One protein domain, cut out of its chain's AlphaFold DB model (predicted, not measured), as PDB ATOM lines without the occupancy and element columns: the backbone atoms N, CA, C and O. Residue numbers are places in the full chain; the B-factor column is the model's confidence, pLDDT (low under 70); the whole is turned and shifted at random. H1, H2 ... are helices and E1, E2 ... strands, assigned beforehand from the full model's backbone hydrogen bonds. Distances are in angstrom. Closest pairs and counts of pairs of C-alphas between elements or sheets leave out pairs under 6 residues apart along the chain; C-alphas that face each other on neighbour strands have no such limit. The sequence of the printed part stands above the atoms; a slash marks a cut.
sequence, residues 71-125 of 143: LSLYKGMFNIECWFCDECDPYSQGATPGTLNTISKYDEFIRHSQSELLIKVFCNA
ATOM      1  N   LEU A  71     193.303 126.300 130.464       93.00
ATOM      2  CA  LEU A  71     192.166 125.473 130.835       93.00
ATOM      3  C   LEU A  71     191.192 125.427 129.654       93.00
ATOM      4  O   LEU A  71     190.876 126.469 129.085       93.00
ATOM      5  N   SER A  72     190.717 124.239 129.296       91.00
ATOM      6  CA  SER A  72     189.651 124.031 128.312       91.00
ATOM      7  C   SER A  72     188.403 123.522 129.026       91.00
ATOM      8  O   SER A  72     188.471 122.560 129.788       91.00
ATOM      9  N   LEU A  73     187.271 124.184 128.793       87.06
ATOM     10  CA  LEU A  73     185.998 123.906 129.456       87.06
ATOM     11  C   LEU A  73     184.903 123.739 128.417       87.06
ATOM     12  O   LEU A  73     184.798 124.540 127.489       87.06
ATOM     13  N   TYR A  74     184.033 122.758 128.615       80.19
ATOM     14  CA  TYR A  74     182.798 122.680 127.847       80.19
ATOM     15  C   TYR A  74     181.833 123.775 128.281       80.19
ATOM     16  O   TYR A  74     181.687 124.087 129.467       80.19
ATOM     17  N   LYS A  75     181.119 124.344 127.311       72.50
ATOM     18  CA  LYS A  75     180.064 125.318 127.586       72.50
ATOM     19  C   LYS A  75     179.017 124.708 128.528       72.50
ATOM     20  O   LYS A  75     178.309 123.780 128.159       72.50
ATOM     21  N   GLY A  76     178.920 125.240 129.746       67.62
ATOM     22  CA  GLY A  76     177.959 124.776 130.750       67.62
ATOM     23  C   GLY A  76     178.454 123.645 131.662       67.62
ATOM     24  O   GLY A  76     177.802 123.394 132.672       67.62
ATOM     25  N   MET A  77     179.602 123.015 131.378       67.50
ATOM     26  CA  MET A  77     180.193 121.980 132.238       67.50
ATOM     27  C   MET A  77     181.515 122.472 132.829       67.50
ATOM     28  O   MET A  77     182.548 122.519 132.165       67.50
ATOM     29  N   PHE A  78     181.463 122.839 134.106       66.81
ATOM     30  CA  PHE A  78     182.584 123.433 134.846       66.81
ATOM     31  C   PHE A  78     183.146 122.503 135.924       66.81
ATOM     32  O   PHE A  78     184.016 122.892 136.694       66.81
ATOM     33  N   ASN A  79     182.625 121.278 135.993       66.50
ATOM     34  CA  ASN A  79     183.040 120.230 136.920       66.50
ATOM     35  C   ASN A  79     184.188 119.360 136.379       66.50
ATOM     36  O   ASN A  79     184.690 118.521 137.118       66.50
ATOM     37  N   ILE A  80     184.591 119.541 135.117       75.81
ATOM     38  CA  ILE A  80     185.696 118.804 134.499       75.81
ATOM     39  C   ILE A  80     186.769 119.805 134.072       75.81
ATOM     40  O   ILE A  80     186.575 120.603 133.156       75.81
ATOM     41  N   GLU A  81     187.902 119.770 134.768       84.25
ATOM     42  CA  GLU A  81     189.044 120.643 134.516       84.25
ATOM     43  C   GLU A  81     190.021 119.981 133.535       84.25
ATOM     44  O   GLU A  81     190.887 119.205 133.943       84.25
ATOM     45  N   CYS A  82     189.920 120.293 132.240       90.25
ATOM     46  CA  CYS A  82     190.867 119.772 131.250       90.25
ATOM     47  C   CYS A  82     191.948 120.808 130.925       90.25
ATOM     48  O   CYS A  82     191.711 121.794 130.223       90.25
ATOM     49  N   TRP A  83     193.158 120.584 131.429       93.75
ATOM     50  CA  TRP A  83     194.308 121.461 131.219       93.75
ATOM     51  C   TRP A  83     195.127 121.013 130.009       93.75
ATOM     52  O   TRP A  83     195.440 119.834 129.879       93.75
ATOM     53  N   PHE A  84     195.513 121.947 129.140       94.75
ATOM     54  CA  PHE A  84     196.273 121.650 127.922       94.75
ATOM     55  C   PHE A  84     197.492 122.562 127.779       94.75
ATOM     56  O   PHE A  84     197.453 123.733 128.164       94.75
ATOM     57  N   CYS A  85     198.579 122.013 127.236       95.44
ATOM     58  CA  CYS A  85     199.722 122.773 126.735       95.44
ATOM     59  C   CYS A  85     199.489 123.197 125.277       95.44
ATOM     60  O   CYS A  85     198.577 122.697 124.614       95.44
ATOM     61  N   ASP A  86     200.307 124.112 124.764       94.50
ATOM     62  CA  ASP A  86     200.161 124.657 123.404       94.50
ATOM     63  C   ASP A  86     200.365 123.615 122.296       94.50
ATOM     64  O   ASP A  86     199.819 123.768 121.210       94.50
ATOM     65  N   GLU A  87     201.057 122.516 122.594       94.69
ATOM     66  CA  GLU A  87     201.316 121.428 121.642       94.69
ATOM     67  C   GLU A  87     200.188 120.389 121.571       94.69
ATOM     68  O   GLU A  87     200.126 119.601 120.632       94.69
ATOM     69  N   CYS A  88     199.300 120.346 122.566       94.31
ATOM     70  CA  CYS A  88     198.224 119.361 122.620       94.31
ATOM     71  C   CYS A  88     196.892 119.965 122.176       94.31
ATOM     72  O   CYS A  88     196.449 120.980 122.722       94.31
ATOM     73  N   ASP A  89     196.219 119.286 121.247       91.00
ATOM     74  CA  ASP A  89     194.879 119.642 120.793       91.00
ATOM     75  C   ASP A  89     193.801 118.921 121.627       91.00
ATOM     76  O   ASP A  89     193.768 117.687 121.632       91.00
ATOM     77  N   PRO A  90     192.895 119.638 122.319       90.44
ATOM     78  CA  PRO A  90     191.790 119.008 123.033       90.44
ATOM     79  C   PRO A  90     190.830 118.216 122.134       90.44
ATOM     80  O   PRO A  90     190.258 117.231 122.599       90.44
ATOM     81  N   TYR A  91     190.652 118.591 120.864       90.44
ATOM     82  CA  TYR A  91     189.740 117.878 119.959       90.44
ATOM     83  C   TYR A  91     190.293 116.508 119.550       90.44
ATOM     84  O   TYR A  91     189.536 115.545 119.458       90.44
ATOM     85  N   SER A  92     191.622 116.373 119.465       86.94
ATOM     86  CA  SER A  92     192.296 115.073 119.322       86.94
ATOM     87  C   SER A  92     192.032 114.095 120.480       86.94
ATOM     88  O   SER A  92     192.257 112.898 120.331       86.94
ATOM     89  N   GLN A  93     191.552 114.586 121.630       85.31
ATOM     90  CA  GLN A  93     191.195 113.781 122.807       85.31
ATOM     91  C   GLN A  93     189.690 113.481 122.884       85.31
ATOM     92  O   GLN A  93     189.167 113.158 123.948       85.31
ATOM     93  N   GLY A  94     188.979 113.607 121.760       84.62
ATOM     94  CA  GLY A  94     187.553 113.299 121.671       84.62
ATOM     95  C   GLY A  94     186.642 114.452 122.079       84.62
ATOM     96  O   GLY A  94     185.456 114.224 122.320       84.62
ATOM     97  N   ALA A  95     187.160 115.683 122.166       86.62
ATOM     98  CA  ALA A  95     186.291 116.823 122.406       86.62
ATOM     99  C   ALA A  95     185.422 117.156 121.189       86.62
ATOM    100  O   ALA A  95     185.883 117.085 120.051       86.62
ATOM    101  N   THR A  96     184.173 117.563 121.426       85.44
ATOM    102  CA  THR A  96     183.274 117.968 120.339       85.44
ATOM    103  C   THR A  96     183.766 119.274 119.706       85.44
ATOM    104  O   THR A  96     183.915 120.271 120.418       85.44
ATOM    105  N   PRO A  97     184.002 119.324 118.384       84.69
ATOM    106  CA  PRO A  97     184.470 120.534 117.716       84.69
ATOM    107  C   PRO A  97     183.591 121.757 118.006       84.69
ATOM    108  O   PRO A  97     182.366 121.702 117.904       84.69
ATOM    109  N   GLY A  98     184.221 122.875 118.373       82.69
ATOM    110  CA  GLY A  98     183.542 124.159 118.584       82.69
ATOM    111  C   GLY A  98     182.786 124.306 119.909       82.69
ATOM    112  O   GLY A  98     182.154 125.338 120.128       82.69
ATOM    113  N   THR A  99     182.844 123.323 120.815       84.12
ATOM    114  CA  THR A  99     182.103 123.381 122.090       84.12
ATOM    115  C   THR A  99     182.939 123.825 123.289       84.12
ATOM    116  O   THR A  99     182.396 123.967 124.391       84.12
ATOM    117  N   LEU A 100     184.250 124.008 123.104       86.94
ATOM    118  CA  LEU A 100     185.183 124.356 124.173       86.94
ATOM    119  C   LEU A 100     185.454 125.860 124.239       86.94
ATOM    120  O   LEU A 100     185.773 126.493 123.236       86.94
ATOM    121  N   ASN A 101     185.420 126.401 125.455       86.12
ATOM    122  CA  ASN A 101     185.993 127.698 125.795       86.12
ATOM    123  C   ASN A 101     187.373 127.492 126.420       86.12
ATOM    124  O   ASN A 101     187.537 126.654 127.311       86.12
ATOM    125  N   THR A 102     188.354 128.285 125.995       87.75
ATOM    126  CA  THR A 102     189.702 128.283 126.568       87.75
ATOM    127  C   THR A 102     189.908 129.493 127.472       87.75
ATOM    128  O   THR A 102     189.453 130.595 127.173       87.75
ATOM    129  N   ILE A 103     190.576 129.281 128.607       87.31
ATOM    130  CA  ILE A 103     190.901 130.333 129.576       87.31
ATOM    131  C   ILE A 103     192.369 130.191 129.985       87.31
ATOM    132  O   ILE A 103     192.804 129.118 130.408       87.31
ATOM    133  N   SER A 104     193.140 131.269 129.866       85.56
ATOM    134  CA  SER A 104     194.602 131.276 130.033       85.56
ATOM    135  C   SER A 104     195.104 132.273 131.082       85.56
ATOM    136  O   SER A 104     196.170 132.082 131.672       85.56
ATOM    137  N   LYS A 105     194.344 133.341 131.351       84.00
ATOM    138  CA  LYS A 105     194.767 134.430 132.247       84.00
ATOM    139  C   LYS A 105     193.711 134.765 133.275       84.00
ATOM    140  O   LYS A 105     192.519 134.694 132.997       84.00
ATOM    141  N   TYR A 106     194.150 135.198 134.454       82.88
ATOM    142  CA  TYR A 106     193.278 135.479 135.596       82.88
ATOM    143  C   TYR A 106     192.116 136.437 135.279       82.88
ATOM    144  O   TYR A 106     191.002 136.246 135.753       82.88
ATOM    145  N   ASP A 107     192.339 137.453 134.450       80.62
ATOM    146  CA  ASP A 107     191.313 138.422 134.055       80.62
ATOM    147  C   ASP A 107     190.210 137.832 133.159       80.62
ATOM    148  O   ASP A 107     189.084 138.340 133.139       80.62
ATOM    149  N   GLU A 108     190.486 136.735 132.457       82.50
ATOM    150  CA  GLU A 108     189.480 135.968 131.718       82.50
ATOM    151  C   GLU A 108     188.593 135.169 132.692       82.50
ATOM    152  O   GLU A 108     187.374 135.138 132.526       82.50
ATOM    153  N   PHE A 109     189.168 134.636 133.781       78.81
ATOM    154  CA  PHE A 109     188.423 133.949 134.849       78.81
ATOM    155  C   PHE A 109     187.425 134.879 135.557       78.81
ATOM    156  O   PHE A 109     186.306 134.468 135.863       78.81
ATOM    157  N   ILE A 110     187.799 136.142 135.795       79.75
ATOM    158  CA  ILE A 110     186.933 137.126 136.474       79.75
ATOM    159  C   ILE A 110     185.688 137.457 135.642       79.75
ATOM    160  O   ILE A 110     184.616 137.697 136.194       79.75
ATOM    161  N   ARG A 111     185.825 137.498 134.312       78.56
ATOM    162  CA  ARG A 111     184.733 137.857 133.392       78.56
ATOM    163  C   ARG A 111     183.709 136.735 133.215       78.56
ATOM    164  O   ARG A 111     182.642 136.982 132.658       78.56
ATOM    165  N   HIS A 112     184.013 135.534 133.695       77.81
ATOM    166  CA  HIS A 112     183.143 134.378 133.567       77.81
ATOM    167  C   HIS A 112     181.973 134.420 134.570       77.81
ATOM    168  O   HIS A 112     182.134 134.833 135.718       77.81
ATOM    169  N   SER A 113     180.799 133.916 134.172       72.81
ATOM    170  CA  SER A 113     179.588 133.862 135.019       72.81
ATOM    171  C   SER A 113     179.750 133.024 136.296       72.81
ATOM    172  O   SER A 113     179.016 133.212 137.259       72.81
ATOM    173  N   GLN A 114     180.740 132.129 136.317       75.88
ATOM    174  CA  GLN A 114     181.103 131.265 137.451       75.88
ATOM    175  C   GLN A 114     182.488 131.602 138.020       75.88
ATOM    176  O   GLN A 114     183.247 130.717 138.421       75.88
ATOM    177  N   SER A 115     182.845 132.886 138.012       80.69
ATOM    178  CA  SER A 115     184.175 133.360 138.397       80.69
ATOM    179  C   SER A 115     184.644 132.836 139.757       80.69
ATOM    180  O   SER A 115     185.805 132.464 139.869       80.69
ATOM    181  N   GLU A 116     183.782 132.704 140.774       81.75
ATOM    182  CA  GLU A 116     184.210 132.186 142.085       81.75
ATOM    183  C   GLU A 116     184.777 130.757 142.006       81.75
ATOM    184  O   GLU A 116     185.838 130.481 142.575       81.75
ATOM    185  N   LEU A 117     184.087 129.855 141.300       84.06
ATOM    186  CA  LEU A 117     184.548 128.480 141.108       84.06
ATOM    187  C   LEU A 117     185.841 128.476 140.296       84.06
ATOM    188  O   LEU A 117     186.849 127.924 140.732       84.06
ATOM    189  N   LEU A 118     185.841 129.154 139.150       86.19
ATOM    190  CA  LEU A 118     186.971 129.113 138.230       86.19
ATOM    191  C   LEU A 118     188.219 129.819 138.795       86.19
ATOM    192  O   LEU A 118     189.341 129.414 138.506       86.19
ATOM    193  N   ILE A 119     188.060 130.811 139.677       88.25
ATOM    194  CA  ILE A 119     189.172 131.400 140.435       88.25
ATOM    195  C   ILE A 119     189.792 130.366 141.377       88.25
ATOM    196  O   ILE A 119     191.016 130.342 141.503       88.25
ATOM    197  N   LYS A 120     188.996 129.512 142.039       88.38
ATOM    198  CA  LYS A 120     189.530 128.428 142.887       88.38
ATOM    199  C   LYS A 120     190.331 127.438 142.040       88.38
ATOM    200  O   LYS A 120     191.479 127.170 142.385       88.38
ATOM    201  N   VAL A 121     189.773 127.006 140.908       89.69
ATOM    202  CA  VAL A 121     190.438 126.139 139.916       89.69
ATOM    203  C   VAL A 121     191.781 126.729 139.475       89.69
ATOM    204  O   VAL A 121     192.831 126.100 139.611       89.69
ATOM    205  N   PHE A 122     191.777 127.992 139.044       91.06
ATOM    206  CA  PHE A 122     192.985 128.704 138.632       91.06
ATOM    207  C   PHE A 122     194.024 128.799 139.755       91.06
ATOM    208  O   PHE A 122     195.208 128.535 139.540       91.06
ATOM    209  N   CYS A 123     193.592 129.178 140.961       92.19
ATOM    210  CA  CYS A 123     194.469 129.324 142.117       92.19
ATOM    211  C   CYS A 123     195.160 128.002 142.459       92.19
ATOM    212  O   CYS A 123     196.376 127.986 142.653       92.19
ATOM    213  N   ASN A 124     194.400 126.907 142.487       92.56
ATOM    214  CA  ASN A 124     194.928 125.574 142.751       92.56
ATOM    215  C   ASN A 124     195.966 125.192 141.694       92.56
ATOM    216  O   ASN A 124     197.089 124.838 142.048       92.56
ATOM    217  N   ALA A 125     195.640 125.366 140.411       93.69
ATOM    218  CA  ALA A 125     196.524 125.023 139.303       93.69
ATOM    219  C   ALA A 125     197.841 125.822 139.297       93.69
ATOM    220  O   ALA A 125     198.895 125.276 138.965       93.69
TER     221      ALA A 125
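AT A GLANCE: This is residues 71 to 125 of the 143 residues of an uncharacterized protein of Bacillus thuringiensis (UniProt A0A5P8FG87). A small, strongly twisted sheet of three short strands sits in the middle, between a pair of helices folded back on each other, H1 and H2, and a wide loop of residues 85 to 99 on the far side. H2 is over one face of the sheet at its E2 side, while H1 lies alongside H2, off the sheet. The 55 printed residues hold three named strands and two named helices in the order E1 E2 E3 H1 H2, and the sheet runs E2 E1 E3, antiparallel throughout. The class is mixed, helices and strands. The whole is compact, with a radius of gyration of the C-alphas of 11.1 A, and rounded, spanning 29 by 22 by 16 A.

IN THESE COORDINATES: E1, residues 71 to 74, begins at C-alpha 71 (192.166, 125.473, 130.835) and is 10.2 A long. E2, residues 77 to 84, is 16.7 A long and bends by 75 degrees at residue 80. E3, residues 100 to 103, is 9.9 A long and begins at C-alpha 100 (185.183, 124.356, 124.173). H1, residues 106 to 111, is 9.1 A long. H2, residues 115 to 125, is 14.9 A long and ends at C-alpha 125 (196.524, 125.023, 139.303).

HOW THE PARTS SIT: E1 is the inner strand; E2 and E3 are the edge strands. E1 and E2 form a hairpin, antiparallel at 142 degrees, with N 72 and O 82 within hydrogen-bond range at 2.8 A and N 77 and O 74 at 3.0 A. E1 and E3 are antiparallel at 150 degrees, with N 101 and O 73 within hydrogen-bond range at 2.8 A and N 71 and O 103 at 2.9 A. E2 and E3 are apart. H2 is on the sheet at a height of 8.8 A, over E2, and runs slantwise to the strands, at 33 degrees to E2 on the local plane. Its closest C-alphas with E2 are those of Val 121 and Glu 81, 7.8 A apart. H1 is not on the sheet; the closest C-alphas of E3 and H1 are those of Ile 103 and Phe 109, 6.9 A apart. H1 and H2 form a helical hairpin and touch, closest at the C-alphas of Phe 109 and Ser 115, 5.6 A apart. They run opposite ways at a shallow tilt of 17 degrees. Each O i to N i+4 pair of H2 is within hydrogen-bond range; in H1 1 of 2 is.

THE WHOLE: The two C-alphas farthest apart are those of Ser 92 and Glu 116, 29.6 A. The printed part, residues 71 to 125, has no cut. The link from E2 to E3, 15 residues, is long; those from E1 to E2, E3 to H1 and H1 to H2 are tight. The mean pLDDT of the printed part is 84.7, and residues 76 to 79 are under 70.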